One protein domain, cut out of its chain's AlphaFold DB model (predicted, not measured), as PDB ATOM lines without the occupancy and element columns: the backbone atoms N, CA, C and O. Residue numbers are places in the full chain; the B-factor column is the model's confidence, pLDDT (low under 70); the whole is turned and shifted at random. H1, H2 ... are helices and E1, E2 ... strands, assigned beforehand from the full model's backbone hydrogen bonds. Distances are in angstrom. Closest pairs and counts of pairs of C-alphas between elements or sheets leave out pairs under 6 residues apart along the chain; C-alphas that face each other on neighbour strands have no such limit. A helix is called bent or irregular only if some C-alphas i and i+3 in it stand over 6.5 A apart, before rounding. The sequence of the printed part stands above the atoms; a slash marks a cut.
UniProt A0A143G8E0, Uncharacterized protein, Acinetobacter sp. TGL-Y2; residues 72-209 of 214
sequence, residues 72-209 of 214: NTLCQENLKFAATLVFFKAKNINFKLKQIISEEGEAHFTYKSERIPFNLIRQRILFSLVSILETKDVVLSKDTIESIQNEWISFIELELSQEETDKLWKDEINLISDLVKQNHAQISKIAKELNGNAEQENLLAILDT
ATOM      1  N   ASN A  72      -4.322  17.133  36.536       87.19
ATOM      2  CA  ASN A  72      -4.507  15.719  36.206       87.19
ATOM      3  C   ASN A  72      -3.194  14.926  36.313       87.19
ATOM      4  O   ASN A  72      -3.201  13.836  36.874       87.19
ATOM      5  N   THR A  73      -2.073  15.469  35.825       85.75
ATOM      6  CA  THR A  73      -0.750  14.834  35.958       85.75
ATOM      7  C   THR A  73      -0.365  14.656  37.424       85.75
ATOM      8  O   THR A  73      -0.055  13.540  37.835       85.75
ATOM      9  N   LEU A  74      -0.488  15.710  38.235       86.81
ATOM     10  CA  LEU A  74      -0.206  15.637  39.671       86.81
ATOM     11  C   LEU A  74      -1.109  14.613  40.378       86.81
ATOM     12  O   LEU A  74      -0.643  13.828  41.199       86.81
ATOM     13  N   CYS A  75      -2.398  14.561  40.022       89.44
ATOM     14  CA  CYS A  75      -3.309  13.549  40.561       89.44
ATOM     15  C   CYS A  75      -2.870  12.123  40.200       89.44
ATOM     16  O   CYS A  75      -2.945  11.245  41.056       89.44
ATOM     17  N   GLN A  76      -2.394  11.877  38.973       90.00
ATOM     18  CA  GLN A  76      -1.862  10.565  38.582       90.00
ATOM     19  C   GLN A  76      -0.624  10.187  39.401       90.00
ATOM     20  O   GLN A  76      -0.520   9.046  39.849       90.00
ATOM     21  N   GLU A  77       0.295  11.127  39.626       89.25
ATOM     22  CA  GLU A  77       1.503  10.902  40.428       89.25
ATOM     23  C   GLU A  77       1.160  10.598  41.892       89.25
ATOM     24  O   GLU A  77       1.624   9.594  42.440       89.25
ATOM     25  N   ASN A  78       0.264  11.387  42.490       92.00
ATOM     26  CA  ASN A  78      -0.207  11.178  43.858       92.00
ATOM     27  C   ASN A  78      -0.969   9.858  44.013       92.00
ATOM     28  O   ASN A  78      -0.767   9.147  44.997       92.00
ATOM     29  N   LEU A  79      -1.785   9.468  43.028       93.25
ATOM     30  CA  LEU A  79      -2.437   8.157  43.008       93.25
ATOM     31  C   LEU A  79      -1.429   7.016  42.852       93.25
ATOM     32  O   LEU A  79      -1.548   6.018  43.560       93.25
ATOM     33  N   LYS A  80      -0.419   7.147  41.981       92.06
ATOM     34  CA  LYS A  80       0.647   6.141  41.822       92.06
ATOM     35  C   LYS A  80       1.406   5.946  43.135       92.06
ATOM     36  O   LYS A  80       1.645   4.806  43.548       92.06
ATOM     37  N   PHE A  81       1.742   7.041  43.814       93.56
ATOM     38  CA  PHE A  81       2.406   7.016  45.114       93.56
ATOM     39  C   PHE A  81       1.513   6.398  46.199       93.56
ATOM     40  O   PHE A  81       1.924   5.443  46.858       93.56
ATOM     41  N   ALA A  82       0.266   6.860  46.327       95.06
ATOM     42  CA  ALA A  82      -0.711   6.331  47.279       95.06
ATOM     43  C   ALA A  82      -0.956   4.828  47.084       95.06
ATOM     44  O   ALA A  82      -0.886   4.053  48.038       95.06
ATOM     45  N   ALA A  83      -1.174   4.405  45.837       95.19
ATOM     46  CA  ALA A  83      -1.350   3.006  45.475       95.19
ATOM     47  C   ALA A  83      -0.119   2.172  45.852       95.19
ATOM     48  O   ALA A  83      -0.264   1.061  46.349       95.19
ATOM     49  N   THR A  84       1.092   2.714  45.691       94.81
ATOM     50  CA  THR A  84       2.323   2.025  46.098       94.81
ATOM     51  C   THR A  84       2.381   1.796  47.610       94.81
ATOM     52  O   THR A  84       2.666   0.681  48.046       94.81
ATOM     53  N   LEU A  85       2.073   2.815  48.420       95.25
ATOM     54  CA  LEU A  85       2.076   2.681  49.883       95.25
ATOM     55  C   LEU A  85       1.019   1.683  50.369       95.25
ATOM     56  O   LEU A  85       1.299   0.837  51.221       95.25
ATOM     57  N   VAL A  86      -0.184   1.756  49.794       95.62
ATOM     58  CA  VAL A  86      -1.274   0.820  50.092       95.62
ATOM     59  C   VAL A  86      -0.895  -0.596  49.680       95.62
ATOM     60  O   VAL A  86      -1.097  -1.514  50.465       95.62
ATOM     61  N   PHE A  87      -0.288  -0.788  48.506       95.00
ATOM     62  CA  PHE A  87       0.183  -2.099  48.061       95.00
ATOM     63  C   PHE A  87       1.201  -2.695  49.035       95.00
ATOM     64  O   PHE A  87       1.096  -3.868  49.387       95.00
ATOM     65  N   PHE A  88       2.160  -1.895  49.516       93.69
ATOM     66  CA  PHE A  88       3.131  -2.371  50.499       93.69
ATOM     67  C   PHE A  88       2.470  -2.801  51.801       93.69
ATOM     68  O   PHE A  88       2.756  -3.896  52.279       93.69
ATOM     69  N   LYS A  89       1.545  -2.001  52.344       93.19
ATOM     70  CA  LYS A  89       0.779  -2.402  53.532       93.19
ATOM     71  C   LYS A  89      -0.036  -3.668  53.280       93.19
ATOM     72  O   LYS A  89       0.034  -4.598  54.073       93.19
ATOM     73  N   ALA A  90      -0.742  -3.736  52.157       92.06
ATOM     74  CA  ALA A  90      -1.584  -4.868  51.800       92.06
ATOM     75  C   ALA A  90      -0.762  -6.166  51.678       92.06
ATOM     76  O   ALA A  90      -1.173  -7.204  52.183       92.06
ATOM     77  N   LYS A  91       0.438  -6.110  51.091       91.25
ATOM     78  CA  LYS A  91       1.353  -7.257  50.943       91.25
ATOM     79  C   LYS A  91       2.301  -7.486  52.129       91.25
ATOM     80  O   LYS A  91       3.191  -8.323  52.014       91.25
ATOM     81  N   ASN A  92       2.140  -6.768  53.243       90.25
ATOM     82  CA  ASN A  92       3.049  -6.819  54.398       90.25
ATOM     83  C   ASN A  92       4.529  -6.568  54.035       90.25
ATOM     84  O   ASN A  92       5.441  -7.158  54.610       90.25
ATOM     85  N   ILE A  93       4.778  -5.690  53.062       90.75
ATOM     86  CA  ILE A  93       6.121  -5.246  52.688       90.75
ATOM     87  C   ILE A  93       6.514  -4.104  53.621       90.75
ATOM     88  O   ILE A  93       5.847  -3.069  53.667       90.75
ATOM     89  N   ASN A  94       7.627  -4.261  54.332       89.88
ATOM     90  CA  ASN A  94       8.148  -3.211  55.199       89.88
ATOM     91  C   ASN A  94       8.677  -2.028  54.378       89.88
ATOM     92  O   ASN A  94       9.440  -2.186  53.418       89.88
ATOM     93  N   PHE A  95       8.322  -0.818  54.801       93.00
ATOM     94  CA  PHE A  95       8.870   0.419  54.258       93.00
ATOM     95  C   PHE A  95       8.962   1.501  55.330       93.00
ATOM     96  O   PHE A  95       8.226   1.503  56.315       93.00
ATOM     97  N   LYS A  96       9.871   2.451  55.115       91.69
ATOM     98  CA  LYS A  96       9.985   3.683  55.895       91.69
ATOM     99  C   LYS A  96       9.498   4.846  55.048       91.69
ATOM    100  O   LYS A  96      10.039   5.076  53.968       91.69
ATOM    101  N   LEU A  97       8.495   5.562  55.543       92.69
ATOM    102  CA  LEU A  97       8.017   6.816  54.969       92.69
ATOM    103  C   LEU A  97       8.774   7.978  55.622       92.69
ATOM    104  O   LEU A  97       8.968   7.980  56.839       92.69
ATOM    105  N   LYS A  98       9.220   8.944  54.820       91.81
ATOM    106  CA  LYS A  98       9.901  10.152  55.282       91.81
ATOM    107  C   LYS A  98       9.249  11.379  54.657       91.81
ATOM    108  O   LYS A  98       9.205  11.486  53.430       91.81
ATOM    109  N   GLN A  99       8.815  12.300  55.507       92.12
ATOM    110  CA  GLN A  99       8.406  13.645  55.122       92.12
ATOM    111  C   GLN A  99       9.628  14.561  54.956       92.12
ATOM    112  O   GLN A  99      10.590  14.502  55.727       92.12
ATOM    113  N   ILE A 100       9.599  15.386  53.917       90.06
ATOM    114  CA  ILE A 100      10.602  16.393  53.576       90.06
ATOM    115  C   ILE A 100       9.836  17.692  53.363       90.06
ATOM    116  O   ILE A 100       8.952  17.732  52.520       90.06
ATOM    117  N   ILE A 101      10.155  18.730  54.127       88.25
ATOM    118  CA  ILE A 101       9.500  20.033  54.002       88.25
ATOM    119  C   ILE A 101      10.379  20.914  53.110       88.25
ATOM    120  O   ILE A 101      11.584  21.011  53.354       88.25
ATOM    121  N   SER A 102       9.799  21.490  52.058       85.94
ATOM    122  CA  SER A 102      10.482  22.433  51.170       85.94
ATOM    123  C   SER A 102      10.741  23.770  51.872       85.94
ATOM    124  O   SER A 102      10.168  24.063  52.922       85.94
ATOM    125  N   GLU A 103      11.588  24.615  51.282       84.38
ATOM    126  CA  GLU A 103      11.836  25.974  51.792       84.38
ATOM    127  C   GLU A 103      10.555  26.831  51.827       84.38
ATOM    128  O   GLU A 103      10.429  27.727  52.658       84.38
ATOM    129  N   GLU A 104       9.580  26.508  50.974       84.19
ATOM    130  CA  GLU A 104       8.274  27.169  50.881       84.19
ATOM    131  C   GLU A 104       7.234  26.577  51.856       84.19
ATOM    132  O   GLU A 104       6.095  27.038  51.913       84.19
ATOM    133  N   GLY A 105       7.619  25.581  52.665       81.12
ATOM    134  CA  GLY A 105       6.753  24.941  53.659       81.12
ATOM    135  C   GLY A 105       5.872  23.812  53.112       81.12
ATOM    136  O   GLY A 105       4.964  23.359  53.814       81.12
ATOM    137  N   GLU A 106       6.128  23.347  51.887       82.88
ATOM    138  CA  GLU A 106       5.382  22.250  51.261       82.88
ATOM    139  C   GLU A 106       5.924  20.884  51.696       82.88
ATOM    140  O   GLU A 106       7.131  20.634  51.675       82.88
ATOM    141  N   ALA A 107       5.031  19.972  52.078       83.62
ATOM    142  CA  ALA A 107       5.387  18.608  52.436       83.62
ATOM    143  C   ALA A 107       5.529  17.704  51.201       83.62
ATOM    144  O   ALA A 107       4.575  17.437  50.473       83.62
ATOM    145  N   HIS A 108       6.714  17.127  51.034       85.75
ATOM    146  CA  HIS A 108       6.997  16.053  50.092       85.75
ATOM    147  C   HIS A 108       7.249  14.742  50.828       85.75
ATOM    148  O   HIS A 108       7.816  14.712  51.921       85.75
ATOM    149  N   PHE A 109       6.881  13.629  50.200       89.44
ATOM    150  CA  PHE A 109       7.027  12.308  50.796       89.44
ATOM    151  C   PHE A 109       7.924  11.423  49.950       89.44
ATOM    152  O   PHE A 109       7.787  11.321  48.735       89.44
ATOM    153  N   THR A 110       8.832  10.729  50.625       90.12
ATOM    154  CA  THR A 110       9.663   9.690  50.022       90.12
ATOM    155  C   THR A 110       9.499   8.410  50.817       90.12
ATOM    156  O   THR A 110       9.312   8.441  52.035       90.12
ATOM    157  N   TYR A 111       9.560   7.267  50.139       90.56
ATOM    158  CA  TYR A 111       9.569   5.973  50.806       90.56
ATOM    159  C   TYR A 111      10.861   5.223  50.502       90.56
ATOM    160  O   TYR A 111      11.446   5.346  49.426       90.56
ATOM    161  N   LYS A 112      11.276   4.394  51.456       89.31
ATOM    162  CA  LYS A 112      12.308   3.377  51.268       89.31
ATOM    163  C   LYS A 112      11.738   2.034  51.697       89.31
ATOM    164  O   LYS A 112      11.502   1.829  52.886       89.31
ATOM    165  N   SER A 113      11.492   1.148  50.740       85.38
ATOM    166  CA  SER A 113      11.051  -0.220  51.016       85.38
ATOM    167  C   SER A 113      12.243  -1.147  51.255       85.38
ATOM    168  O   SER A 113      13.359  -0.879  50.801       85.38
ATOM    169  N   GLU A 114      11.996  -2.265  51.931       83.94
ATOM    170  CA  GLU A 114      12.873  -3.434  51.846       83.94
ATOM    171  C   GLU A 114      12.868  -4.015  50.420       83.94
ATOM    172  O   GLU A 114      12.144  -3.544  49.534       83.94
ATOM    173  N   ARG A 115      13.726  -5.015  50.166       82.62
ATOM    174  CA  ARG A 115      13.833  -5.650  48.847       82.62
ATOM    175  C   ARG A 115      12.478  -6.244  48.460       82.62
ATOM    176  O   ARG A 115      12.022  -7.201  49.077       82.62
ATOM    177  N   ILE A 116      11.862  -5.683  47.423       84.31
ATOM    178  CA  ILE A 116      10.588  -6.166  46.892       84.31
ATOM    179  C   ILE A 116      10.876  -7.424  46.058       84.31
ATOM    180  O   ILE A 116      11.728  -7.367  45.165       84.31
ATOM    181  N   PRO A 117      10.203  -8.554  46.329       82.38
ATOM    182  CA  PRO A 117      10.254  -9.732  45.472       82.38
ATOM    183  C   PRO A 117       9.896  -9.388  44.023       82.38
ATOM    184  O   PRO A 117       8.971  -8.618  43.777       82.38
ATOM    185  N   PHE A 118      10.614  -9.969  43.062       78.38
ATOM    186  CA  PHE A 118      10.481  -9.617  41.644       78.38
ATOM    187  C   PHE A 118       9.043  -9.794  41.125       78.38
ATOM    188  O   PHE A 118       8.481  -8.895  40.502       78.38
ATOM    189  N   ASN A 119       8.394 -10.895  41.513       78.00
ATOM    190  CA  ASN A 119       6.989 -11.180  41.212       78.00
ATOM    191  C   ASN A 119       6.002 -10.131  41.769       78.00
ATOM    192  O   ASN A 119       4.922  -9.952  41.208       78.00
ATOM    193  N   LEU A 120       6.351  -9.412  42.841       88.62
ATOM    194  CA  LEU A 120       5.520  -8.350  43.416       88.62
ATOM    195  C   LEU A 120       5.748  -6.987  42.751       88.62
ATOM    196  O   LEU A 120       4.891  -6.113  42.873       88.62
ATOM    197  N   ILE A 121       6.853  -6.794  42.021       89.56
ATOM    198  CA  ILE A 121       7.121  -5.539  41.300       89.56
ATOM    199  C   ILE A 121       6.092  -5.347  40.184       89.56
ATOM    200  O   ILE A 121       5.466  -4.288  40.113       89.56
ATOM    201  N   ARG A 122       5.848  -6.385  39.373       91.25
ATOM    202  CA  ARG A 122       4.806  -6.366  38.332       91.25
ATOM    203  C   ARG A 122       3.425  -6.083  38.911       91.25
ATOM    204  O   ARG A 122       2.729  -5.188  38.435       91.25
ATOM    205  N   GLN A 123       3.073  -6.779  39.992       92.00
ATOM    206  CA  GLN A 123       1.789  -6.578  40.658       92.00
ATOM    207  C   GLN A 123       1.639  -5.153  41.194       92.00
ATOM    208  O   GLN A 123       0.589  -4.548  41.020       92.00
ATOM    209  N   ARG A 124       2.688  -4.570  41.786       93.06
ATOM    210  CA  ARG A 124       2.680  -3.169  42.233       93.06
ATOM    211  C   ARG A 124       2.431  -2.208  41.068       93.06
ATOM    212  O   ARG A 124       1.640  -1.281  41.206       93.06
ATOM    213  N   ILE A 125       3.101  -2.418  39.931       93.00
ATOM    214  CA  ILE A 125       2.956  -1.571  38.736       93.00
ATOM    215  C   ILE A 125       1.503  -1.595  38.236       93.00
ATOM    216  O   ILE A 125       0.895  -0.542  38.035       93.00
ATOM    217  N   LEU A 126       0.916  -2.788  38.118       93.75
ATOM    218  CA  LEU A 126      -0.487  -2.956  37.733       93.75
ATOM    219  C   LEU A 126      -1.459  -2.433  38.795       93.75
ATOM    220  O   LEU A 126      -2.487  -1.854  38.454       93.75
ATOM    221  N   PHE A 127      -1.121  -2.561  40.079       94.19
ATOM    222  CA  PHE A 127      -1.908  -1.996  41.174       94.19
ATOM    223  C   PHE A 127      -2.013  -0.479  41.039       94.19
ATOM    224  O   PHE A 127      -3.111   0.069  41.132       94.19
ATOM    225  N   SER A 128      -0.904   0.206  40.742       92.75
ATOM    226  CA  SER A 128      -0.912   1.641  40.452       92.75
ATOM    227  C   SER A 128      -1.746   1.978  39.218       92.75
ATOM    228  O   SER A 128      -2.552   2.902  39.278       92.75
ATOM    229  N   LEU A 129      -1.595   1.226  38.122       93.75
ATOM    230  CA  LEU A 129      -2.375   1.435  36.900       93.75
ATOM    231  C   LEU A 129      -3.878   1.373  37.171       93.75
ATOM    232  O   LEU A 129      -4.612   2.316  36.876       93.75
ATOM    233  N   VAL A 130      -4.326   0.260  37.748       93.75
ATOM    234  CA  VAL A 130      -5.742   0.004  37.999       93.75
ATOM    235  C   VAL A 130      -6.291   0.997  39.023       93.75
ATOM    236  O   VAL A 130      -7.405   1.480  38.860       93.75
ATOM    237  N   SER A 131      -5.495   1.408  40.014       93.19
ATOM    238  CA  SER A 131      -5.892   2.453  40.970       93.19
ATOM    239  C   SER A 131      -6.221   3.782  40.299       93.19
ATOM    240  O   SER A 131      -7.171   4.457  40.703       93.19
ATOM    241  N   ILE A 132      -5.460   4.161  39.272       92.12
ATOM    242  CA  ILE A 132      -5.744   5.389  38.537       92.12
ATOM    243  C   ILE A 132      -6.983   5.211  37.653       92.12
ATOM    244  O   ILE A 132      -7.839   6.088  37.653       92.12
ATOM    245  N   LEU A 133      -7.119   4.070  36.966       90.62
ATOM    246  CA  LEU A 133      -8.284   3.769  36.121       90.62
ATOM    247  C   LEU A 133      -9.607   3.731  36.906       90.62
ATOM    248  O   LEU A 133     -10.639   4.138  36.380       90.62
ATOM    249  N   GLU A 134      -9.581   3.272  38.157       89.62
ATOM    250  CA  GLU A 134     -10.751   3.239  39.048       89.62
ATOM    251  C   GLU A 134     -11.088   4.623  39.640       89.62
ATOM    252  O   GLU A 134     -12.181   4.827  40.173       89.62
ATOM    253  N   THR A 135     -10.176   5.603  39.564       88.44
ATOM    254  CA  THR A 135     -10.414   6.944  40.114       88.44
ATOM    255  C   THR A 135     -11.153   7.820  39.107       88.44
ATOM    256  O   THR A 135     -10.635   8.154  38.043       88.44
ATOM    257  N   LYS A 136     -12.365   8.256  39.471       84.19
ATOM    258  CA  LYS A 136     -13.141   9.214  38.668       84.19
ATOM    259  C   LYS A 136     -12.376  10.525  38.479       84.19
ATOM    260  O   LYS A 136     -11.634  10.954  39.359       84.19
ATOM    261  N   ASP A 137     -12.604  11.164  37.334       81.31
ATOM    262  CA  ASP A 137     -12.057  12.479  36.970       81.31
ATOM    263  C   ASP A 137     -10.529  12.540  36.798       81.31
ATOM    264  O   ASP A 137      -9.975  13.622  36.593       81.31
ATOM    265  N   VAL A 138      -9.848  11.390  36.818       84.88
ATOM    266  CA  VAL A 138      -8.437  11.273  36.444       84.88
ATOM    267  C   VAL A 138      -8.341  10.522  35.127       84.88
ATOM    268  O   VAL A 138      -8.784   9.385  34.991       84.88
ATOM    269  N   VAL A 139      -7.761  11.174  34.125       84.19
ATOM    270  CA  VAL A 139      -7.628  10.604  32.783       84.19
ATOM    271  C   VAL A 139      -6.209  10.097  32.610       84.19
ATOM    272  O   VAL A 139      -5.277  10.904  32.557       84.19
ATOM    273  N   LEU A 140      -6.041   8.776  32.482       81.38
ATOM    274  CA  LEU A 140      -4.746   8.205  32.120       81.38
ATOM    275  C   LEU A 140      -4.382   8.608  30.692       81.38
ATOM    276  O   LEU A 140      -5.162   8.417  29.758       81.38
ATOM    277  N   SER A 141      -3.182   9.153  30.514       77.06
ATOM    278  CA  SER A 141      -2.686   9.443  29.171       77.06
ATOM    279  C   SER A 141      -2.233   8.150  28.484       77.06
ATOM    280  O   SER A 141      -1.767   7.223  29.148       77.06
ATOM    281  N   LYS A 142      -2.327   8.086  27.148       80.50
ATOM    282  CA  LYS A 142      -1.798   6.943  26.379       80.50
ATOM    283  C   LYS A 142      -0.304   6.730  26.630       80.50
ATOM    284  O   LYS A 142       0.108   5.595  26.826       80.50
ATOM    285  N   ASP A 143       0.463   7.818  26.704       76.25
ATOM    286  CA  ASP A 143       1.895   7.775  27.022       76.25
ATOM    287  C   ASP A 143       2.140   7.153  28.410       76.25
ATOM    288  O   ASP A 143       3.072   6.372  28.587       76.25
ATOM    289  N   THR A 144       1.286   7.458  29.395       77.56
ATOM    290  CA  THR A 144       1.361   6.864  30.738       77.56
ATOM    291  C   THR A 144       1.057   5.366  30.695       77.56
ATOM    292  O   THR A 144       1.772   4.595  31.331       77.56
ATOM    293  N   ILE A 145       0.029   4.942  29.944       85.06
ATOM    294  CA  ILE A 145      -0.300   3.514  29.764       85.06
ATOM    295  C   ILE A 145       0.903   2.780  29.169       85.06
ATOM    296  O   ILE A 145       1.348   1.789  29.738       85.06
ATOM    297  N   GLU A 146       1.451   3.295  28.068       85.94
ATOM    298  CA  GLU A 146       2.588   2.696  27.368       85.94
ATOM    299  C   GLU A 146       3.834   2.649  28.263       85.94
ATOM    300  O   GLU A 146       4.509   1.628  28.351       85.94
ATOM    301  N   SER A 147       4.113   3.725  29.008       86.00
ATOM    302  CA  SER A 147       5.225   3.757  29.961       86.00
ATOM    303  C   SER A 147       5.074   2.711  31.066       86.00
ATOM    304  O   SER A 147       6.061   2.083  31.436       86.00
ATOM    305  N   ILE A 148       3.866   2.532  31.606       88.25
ATOM    306  CA  ILE A 148       3.582   1.532  32.643       88.25
ATOM    307  C   ILE A 148       3.676   0.118  32.064       88.25
ATOM    308  O   ILE A 148       4.226  -0.766  32.717       88.25
ATOM    309  N   GLN A 149       3.171  -0.094  30.847       87.94
ATOM    310  CA  GLN A 149       3.290  -1.365  30.132       87.94
ATOM    311  C   GLN A 149       4.754  -1.731  29.908       87.94
ATOM    312  O   GLN A 149       5.161  -2.827  30.267       87.94
ATOM    313  N   ASN A 150       5.568  -0.799  29.417       89.31
ATOM    314  CA  ASN A 150       6.996  -1.022  29.213       89.31
ATOM    315  C   ASN A 150       7.738  -1.284  30.535       89.31
ATOM    316  O   ASN A 150       8.578  -2.181  30.595       89.31
ATOM    317  N   GLU A 151       7.404  -0.548  31.607       90.25
ATOM    318  CA  GLU A 151       7.936  -0.811  32.952       90.25
ATOM    319  C   GLU A 151       7.587  -2.243  33.379       90.25
ATOM    320  O   GLU A 151       8.471  -3.004  33.754       90.25
ATOM    321  N   TRP A 152       6.326  -2.653  33.251       92.62
ATOM    322  CA  TRP A 152       5.877  -4.001  33.602       92.62
ATOM    323  C   TRP A 152       6.543  -5.103  32.762       92.62
ATOM    324  O   TRP A 152       6.999  -6.094  33.336       92.62
ATOM    325  N   ILE A 153       6.668  -4.912  31.441       89.69
ATOM    326  CA  ILE A 153       7.326  -5.855  30.518       89.69
ATOM    327  C   ILE A 153       8.787  -6.076  30.922       89.69
ATOM    328  O   ILE A 153       9.265  -7.207  30.895       89.69
ATOM    329  N   SER A 154       9.490  -5.026  31.362       90.06
ATOM    330  CA  SER A 154      10.890  -5.143  31.801       90.06
ATOM    331  C   SER A 154      11.090  -6.040  33.031       90.06
ATOM    332  O   SER A 154      12.216  -6.437  33.327       90.06
ATOM    333  N   PHE A 155      10.000  -6.387  33.727       88.56
ATOM    334  CA  PHE A 155       9.977  -7.334  34.840       88.56
ATOM    335  C   PHE A 155       9.337  -8.685  34.459       88.56
ATOM    336  O   PHE A 155       8.842  -9.416  35.320       88.56
ATOM    337  N   ILE A 156       9.304  -9.046  33.176       86.75
ATOM    338  CA  ILE A 156       8.969 -10.405  32.736       86.75
ATOM    339  C   ILE A 156      10.265 -11.217  32.648       86.75
ATOM    340  O   ILE A 156      11.177 -10.866  31.912       86.75
ATOM    341  N   GLU A 157      10.354 -12.300  33.427       80.75
ATOM    342  CA  GLU A 157      11.550 -13.164  33.469       80.75
ATOM    343  C   GLU A 157      11.652 -14.115  32.268       80.75
ATOM    344  O   GLU A 157      12.723 -14.642  31.986       80.75
ATOM    345  N   LEU A 158      10.533 -14.364  31.587       83.94
ATOM    346  CA  LEU A 158      10.421 -15.305  30.478       83.94
ATOM    347  C   LEU A 158      10.339 -14.551  29.152       83.94
ATOM    348  O   LEU A 158       9.642 -13.542  29.050       83.94
ATOM    349  N   GLU A 159      10.988 -15.076  28.118       85.44
ATOM    350  CA  GLU A 159      10.704 -14.641  26.754       85.44
ATOM    351  C   GLU A 159       9.297 -15.110  26.380       85.44
ATOM    352  O   GLU A 159       9.033 -16.307  26.267       85.44
ATOM    353  N   LEU A 160       8.384 -14.152  26.242       88.56
ATOM    354  CA  LEU A 160       7.006 -14.377  25.832       88.56
ATOM    355  C   LEU A 160       6.799 -13.784  24.441       88.56
ATOM    356  O   LEU A 160       7.332 -12.723  24.111       88.56
ATOM    357  N   SER A 161       5.971 -14.436  23.632       92.62
ATOM    358  CA  SER A 161       5.411 -13.804  22.438       92.62
ATOM    359  C   SER A 161       4.519 -12.611  22.817       92.62
ATOM    360  O   SER A 161       4.090 -12.460  23.967       92.62
ATOM    361  N   GLN A 162       4.188 -11.756  21.843       89.94
ATOM    362  CA  GLN A 162       3.267 -10.637  22.080       89.94
ATOM    363  C   GLN A 162       1.895 -11.126  22.573       89.94
ATOM    364  O   GLN A 162       1.324 -10.538  23.485       89.94
ATOM    365  N   GLU A 163       1.389 -12.228  22.012       94.31
ATOM    366  CA  GLU A 163       0.094 -12.797  22.394       94.31
ATOM    367  C   GLU A 163       0.097 -13.305  23.846       94.31
ATOM    368  O   GLU A 163      -0.834 -13.036  24.606       94.31
ATOM    369  N   GLU A 164       1.168 -13.983  24.264       93.06
ATOM    370  CA  GLU A 164       1.338 -14.439  25.648       93.06
ATOM    371  C   GLU A 164       1.507 -13.269  26.621       93.06
ATOM    372  O   GLU A 164       0.948 -13.295  27.718       93.06
ATOM    373  N   THR A 165       2.225 -12.226  26.205       90.88
ATOM    374  CA  THR A 165       2.412 -10.994  26.982       90.88
ATOM    375  C   THR A 165       1.077 -10.286  27.208       90.88
ATOM    376  O   THR A 165       0.737  -9.948  28.344       90.88
ATOM    377  N   ASP A 166       0.275 -10.124  26.152       90.94
ATOM    378  CA  ASP A 166      -1.047  -9.495  26.219       90.94
ATOM    379  C   ASP A 166      -2.025 -10.308  27.079       90.94
ATOM    380  O   ASP A 166      -2.854  -9.741  27.802       90.94
ATOM    381  N   LYS A 167      -1.938 -11.641  27.011       93.88
ATOM    382  CA  LYS A 167      -2.730 -12.540  27.852       93.88
ATOM    383  C   LYS A 167      -2.337 -12.406  29.324       93.88
ATOM    384  O   LYS A 167      -3.209 -12.162  30.155       93.88
ATOM    385  N   LEU A 168      -1.042 -12.479  29.633       91.81
ATOM    386  CA  LEU A 168      -0.527 -12.344  30.996       91.81
ATOM    387  C   LEU A 168      -0.892 -10.986  31.608       91.81
ATOM    388  O   LEU A 168      -1.311 -10.922  32.760       91.81
ATOM    389  N   TRP A 169      -0.791  -9.908  30.828       91.12
ATOM    390  CA  TRP A 169      -1.196  -8.567  31.247       91.12
ATOM    391  C   TRP A 169      -2.662  -8.523  31.696       91.12
ATOM    392  O   TRP A 169      -2.975  -7.999  32.765       91.12
ATOM    393  N   LYS A 170      -3.573  -9.093  30.895       92.06
ATOM    394  CA  LYS A 170      -5.007  -9.148  31.221       92.06
ATOM    395  C   LYS A 170      -5.274 -10.000  32.459       92.06
ATOM    396  O   LYS A 170      -6.042  -9.578  33.322       92.06
ATOM    397  N   ASP A 171      -4.636 -11.162  32.551       92.12
ATOM    398  CA  ASP A 171      -4.799 -12.077  33.679       92.12
ATOM    399  C   ASP A 171      -4.323 -11.424  34.989       92.12
ATOM    400  O   ASP A 171      -5.056 -11.420  35.979       92.12
ATOM    401  N   GLU A 172      -3.152 -10.776  34.993       91.06
ATOM    402  CA  GLU A 172      -2.647 -10.070  36.177       91.06
ATOM    403  C   GLU A 172      -3.491  -8.835  36.540       91.06
ATOM    404  O   GLU A 172      -3.723  -8.590  37.726       91.06
ATOM    405  N   ILE A 173      -4.010  -8.080  35.560       92.62
ATOM    406  CA  ILE A 173      -4.951  -6.979  35.831       92.62
ATOM    407  C   ILE A 173      -6.209  -7.493  36.525       92.62
ATOM    408  O   ILE A 173      -6.648  -6.890  37.504       92.62
ATOM    409  N   ASN A 174      -6.783  -8.600  36.049       90.75
ATOM    410  CA  ASN A 174      -7.990  -9.173  36.641       90.75
ATOM    411  C   ASN A 174      -7.750  -9.597  38.094       90.75
ATOM    412  O   ASN A 174      -8.553  -9.269  38.964       90.75
ATOM    413  N   LEU A 175      -6.609 -10.238  38.372       87.50
ATOM    414  CA  LEU A 175      -6.217 -10.631  39.731       87.50
ATOM    415  C   LEU A 175      -6.073  -9.431  40.677       87.50
ATOM    416  O   LEU A 175      -6.345  -9.534  41.873       87.50
ATOM    417  N   ILE A 176      -5.629  -8.290  40.155       90.56
ATOM    418  CA  ILE A 176      -5.338  -7.097  40.952       90.56
ATOM    419  C   ILE A 176      -6.551  -6.159  41.066       90.56
ATOM    420  O   ILE A 176      -6.647  -5.395  42.029       90.56
ATOM    421  N   SER A 177      -7.502  -6.222  40.133       91.25
ATOM    422  CA  SER A 177      -8.660  -5.318  40.092       91.25
ATOM    423  C   SER A 177      -9.521  -5.398  41.350       91.25
ATOM    424  O   SER A 177      -9.829  -4.364  41.949       91.25
ATOM    425  N   ASP A 178      -9.851  -6.605  41.809       88.12
ATOM    426  CA  ASP A 178     -10.668  -6.780  43.014       88.12
ATOM    427  C   ASP A 178      -9.978  -6.220  44.258       88.12
ATOM    428  O   ASP A 178     -10.608  -5.596  45.115       88.12
ATOM    429  N   LEU A 179      -8.659  -6.366  44.329       85.12
ATOM    430  CA  LEU A 179      -7.869  -5.826  45.421       85.12
ATOM    431  C   LEU A 179      -7.846  -4.295  45.415       85.12
ATOM    432  O   LEU A 179      -7.975  -3.673  46.477       85.12
ATOM    433  N   VAL A 180      -7.663  -3.685  44.242       92.50
ATOM    434  CA  VAL A 180      -7.717  -2.227  44.110       92.50
ATOM    435  C   VAL A 180      -9.072  -1.735  44.585       92.50
ATOM    436  O   VAL A 180      -9.114  -0.839  45.421       92.50
ATOM    437  N   LYS A 181     -10.173  -2.365  44.160       91.75
ATOM    438  CA  LYS A 181     -11.528  -1.998  44.600       91.75
ATOM    439  C   LYS A 181     -11.688  -2.072  46.118       91.75
ATOM    440  O   LYS A 181     -12.260  -1.164  46.716       91.75
ATOM    441  N   GLN A 182     -11.144  -3.107  46.761       91.12
ATOM    442  CA  GLN A 182     -11.219  -3.268  48.218       91.12
ATOM    443  C   GLN A 182     -10.480  -2.177  49.004       91.12
ATOM    444  O   GLN A 182     -10.911  -1.846  50.111       91.12
ATOM    445  N   ASN A 183      -9.392  -1.637  48.449       92.94
ATOM    446  CA  ASN A 183      -8.545  -0.631  49.098       92.94
ATOM    447  C   ASN A 183      -8.650   0.765  48.455       92.94
ATOM    448  O   ASN A 183      -7.944   1.692  48.856       92.94
ATOM    449  N   HIS A 184      -9.538   0.946  47.474       93.44
ATOM    450  CA  HIS A 184      -9.654   2.177  46.693       93.44
ATOM    451  C   HIS A 184      -9.948   3.393  47.579       93.44
ATOM    452  O   HIS A 184      -9.420   4.480  47.354       93.44
ATOM    453  N   ALA A 185     -10.741   3.204  48.636       93.56
ATOM    454  CA  ALA A 185     -11.044   4.260  49.593       93.56
ATOM    455  C   ALA A 185      -9.779   4.790  50.295       93.56
ATOM    456  O   ALA A 185      -9.619   6.001  50.429       93.56
ATOM    457  N   GLN A 186      -8.870   3.909  50.717       95.00
ATOM    458  CA  GLN A 186      -7.602   4.271  51.355       95.00
ATOM    459  C   GLN A 186      -6.666   4.960  50.360       95.00
ATOM    460  O   GLN A 186      -6.094   5.997  50.687       95.00
ATOM    461  N   ILE A 187      -6.576   4.440  49.131       95.69
ATOM    462  CA  ILE A 187      -5.777   5.046  48.054       95.69
ATOM    463  C   ILE A 187      -6.265   6.469  47.771       95.69
ATOM    464  O   ILE A 187      -5.469   7.406  47.761       95.69
ATOM    465  N   SER A 188      -7.578   6.646  47.608       93.19
ATOM    466  CA  SER A 188      -8.193   7.950  47.353       93.19
ATOM    467  C   SER A 188      -7.982   8.924  48.516       93.19
ATOM    468  O   SER A 188      -7.689  10.095  48.282       93.19
ATOM    469  N   LYS A 189      -8.087   8.459  49.770       93.94
ATOM    470  CA  LYS A 189      -7.811   9.286  50.956       93.94
ATOM    471  C   LYS A 189      -6.357   9.758  50.984       93.94
ATOM    472  O   LYS A 189      -6.130  10.955  51.078       93.94
ATOM    473  N   ILE A 190      -5.391   8.851  50.820       94.38
ATOM    474  CA  ILE A 190      -3.960   9.202  50.800       94.38
ATOM    475  C   ILE A 190      -3.660  10.170  49.649       94.38
ATOM    476  O   ILE A 190      -3.008  11.184  49.860       94.38
ATOM    477  N   ALA A 191      -4.174   9.911  48.445       93.06
ATOM    478  CA  ALA A 191      -3.964  10.798  47.302       93.06
ATOM    479  C   ALA A 191      -4.564  12.203  47.514       93.06
ATOM    480  O   ALA A 191      -4.005  13.187  47.036       93.06
ATOM    481  N   LYS A 192      -5.688  12.315  48.236       91.00
ATOM    482  CA  LYS A 192      -6.280  13.609  48.612       91.00
ATOM    483  C   LYS A 192      -5.438  14.353  49.641       91.00
ATOM    484  O   LYS A 192      -5.229  15.545  49.454       91.00
ATOM    485  N   GLU A 193      -4.940  13.661  50.663       91.81
ATOM    486  CA  GLU A 193      -4.018  14.245  51.643       91.81
ATOM    487  C   GLU A 193      -2.762  14.786  50.943       91.81
ATOM    488  O   GLU A 193      -2.393  15.935  51.152       91.81
ATOM    489  N   LEU A 194      -2.166  14.012  50.026       90.00
ATOM    490  CA  LEU A 194      -0.975  14.414  49.257       90.00
ATOM    491  C   LEU A 194      -1.196  15.614  48.323       90.00
ATOM    492  O   LEU A 194      -0.238  16.289  47.966       90.00
ATOM    493  N   ASN A 195      -2.434  15.874  47.894       85.25
ATOM    494  CA  ASN A 195      -2.765  17.094  47.148       85.25
ATOM    495  C   ASN A 195      -2.838  18.338  48.055       85.25
ATOM    496  O   ASN A 195      -2.903  19.455  47.544       85.25
ATOM    497  N   GLY A 196      -2.901  18.150  49.374       81.62
ATOM    498  CA  GLY A 196      -2.765  19.203  50.373       81.62
ATOM    499  C   GLY A 196      -1.371  19.200  51.004       81.62
ATOM    500  O   GLY A 196      -0.454  18.532  50.539       81.62
ATOM    501  N   ASN A 197      -1.218  19.934  52.106       80.88
ATOM    502  CA  ASN A 197       0.010  19.919  52.896       80.88
ATOM    503  C   ASN A 197      -0.072  18.823  53.970       80.88
ATOM    504  O   ASN A 197      -0.295  19.112  55.144       80.88
ATOM    505  N   ALA A 198      -0.015  17.558  53.544       83.88
ATOM    506  CA  ALA A 198      -0.218  16.423  54.442       83.88
ATOM    507  C   ALA A 198       0.850  16.330  55.536       83.88
ATOM    508  O   ALA A 198       2.037  16.565  55.306       83.88
ATOM    509  N   GLU A 199       0.427  15.861  56.707       88.31
ATOM    510  CA  GLU A 199       1.314  15.412  57.776       88.31
ATOM    511  C   GLU A 199       1.554  13.905  57.666       88.31
ATOM    512  O   GLU A 199       0.655  13.130  57.319       88.31
ATOM    513  N   GLN A 200       2.772  13.463  57.988       89.00
ATOM    514  CA  GLN A 200       3.129  12.045  57.929       89.00
ATOM    515  C   GLN A 200       2.209  11.158  58.784       89.00
ATOM    516  O   GLN A 200       1.893  10.037  58.381       89.00
ATOM    517  N   GLU A 201       1.767  11.654  59.938       90.19
ATOM    518  CA  GLU A 201       0.899  10.928  60.869       90.19
ATOM    519  C   GLU A 201      -0.456  10.581  60.242       90.19
ATOM    520  O   GLU A 201      -0.910   9.442  60.359       90.19
ATOM    521  N   ASN A 202      -1.051  11.504  59.478       91.00
ATOM    522  CA  ASN A 202      -2.320  11.272  58.784       91.00
ATOM    523  C   ASN A 202      -2.194  10.155  57.746       91.00
ATOM    524  O   ASN A 202      -3.051   9.271  57.660       91.00
ATOM    525  N   LEU A 203      -1.097  10.156  56.980       93.06
ATOM    526  CA  LEU A 203      -0.851   9.113  55.986       93.06
ATOM    527  C   LEU A 203      -0.689   7.745  56.654       93.06
ATOM    528  O   LEU A 203      -1.267   6.764  56.184       93.06
ATOM    529  N   LEU A 204       0.056   7.676  57.760       92.38
ATOM    530  CA  LEU A 204       0.244   6.442  58.526       92.38
ATOM    531  C   LEU A 204      -1.075   5.933  59.124       92.38
ATOM    532  O   LEU A 204      -1.382   4.752  58.975       92.38
ATOM    533  N   ALA A 205      -1.895   6.818  59.692       92.50
ATOM    534  CA  ALA A 205      -3.199   6.458  60.243       92.50
ATOM    535  C   ALA A 205      -4.137   5.863  59.180       92.50
ATOM    536  O   ALA A 205      -4.829   4.879  59.438       92.50
ATOM    537  N   ILE A 206      -4.144   6.411  57.957       94.25
ATOM    538  CA  ILE A 206      -4.924   5.832  56.852       94.25
ATOM    539  C   ILE A 206      -4.352   4.467  56.450       94.25
ATOM    540  O   ILE A 206      -5.115   3.522  56.227       94.25
ATOM    541  N   LEU A 207      -3.026   4.351  56.371       93.56
ATOM    542  CA  LEU A 207      -2.328   3.121  55.995       93.56
ATOM    543  C   LEU A 207      -2.579   1.961  56.966       93.56
ATOM    544  O   LEU A 207      -2.610   0.812  56.533       93.56
ATOM    545  N   ASP A 208      -2.806   2.239  58.245       91.62
ATOM    546  CA  ASP A 208      -3.119   1.211  59.244       91.62
ATOM    547  C   ASP A 208      -4.551   0.657  59.115       91.62
ATOM    548  O   ASP A 208      -4.879  -0.372  59.698       91.62
ATOM    549  N   THR A 209      -5.393   1.282  58.281       92.38
ATOM    550  CA  THR A 209      -6.733   0.777  57.922       92.38
ATOM    551  C   THR A 209      -6.761  -0.032  56.620       92.38
ATOM    552  O   THR A 209      -7.839  -0.411  56.150       92.38
TER     553      THR A 209
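AT A GLANCE: This is residues 72 to 209 of the 214 residues of an uncharacterized protein of Acinetobacter sp. TGL-Y2 (UniProt A0A143G8E0). A two-stranded hairpin, E1 and E2, stands at one end of a helical body in which H1 and H2 cross at the core. The long bent helix H4 wraps round this core as an L, its first arm packed on H2 and its second on H1; H3 folds back on H2, and H5 folds back on H4b near the hairpin. The printed part has 138 residues with five named helices and two named strands, in the order H1 E1 E2 H2 H3 H4 H5; the sheet E1 - E2 is antiparallel, and the class is mostly helix. The whole is compact, with a radius of gyration of the C-alphas of 15.4 A, and elongated, spanning 50 by 31 by 29 A.

HOW THE PARTS SIT: E1, residues 95 to 101, and E2, residues 107 to 113, form an antiparallel hairpin at 158 degrees, with N 98 and O 110 2.8 A apart and N 110 and O 98 2.9 A apart, both within hydrogen-bond range. H1, residues 72 to 90, is near E2, with 7 pairs of C-alphas within 10 A. H1 touches H2, residues 118 to 133, at a steep tilt of 45 degrees, opposite ways; their closest C-alphas, Lys 80 and Ser 128, are 5.0 A apart. H3, residues 142 to 153, forms a helical hairpin with H2 at a shallow tilt of 17 degrees, closest at C-alphas Arg 122 and Trp 152, 5.4 A. H4, residues 162 to 194, was assigned as one helix by its hydrogen bonds but is bent, C-alphas 182 and 185 being 7.7 A apart; its arms H4a, residues 162 to 182, and H4b, residues 185 to 194, are about perpendicular at 88 degrees. H4a is irregular, with C-alphas 175 and 178 6.7 A apart. With residues 172 to 180 alone it touches H2, closest at C-alphas Ser 131 and Val 180, 5.9 A. H4b touches H1, closest at C-alphas Asn 78 and Ala 191, 5.1 A, and forms a helical hairpin with H5, residues 200 to 207, closest at C-alphas Ile 190 and Leu 203, 6.0 A. H1 and H3 are apart. Every O i to N i+4 pair is within hydrogen-bond range in H1, H3, H4b and H5; the counts are 10 of 12 in H2 and 15 of 17 in H4a.

IN THESE COORDINATES: H1 begins at C-alpha 72 (-4.507, 15.719, 36.206) and is 26.0 A long; E1 is 19.6 A, E2 19.7 A, H2 23.7 A, H3 16.3 A, H4a 30.8 A, H4b 14.3 A and H5 10.6 A. H5 ends at C-alpha 207 (-2.328, 3.121, 55.995).

THE WHOLE: The C-alphas farthest apart, Glu 103 and Glu 163, are 50.1 A apart. The printed part has no cut and no long link. Its mean pLDDT is 89.4, and no printed residue is under 70.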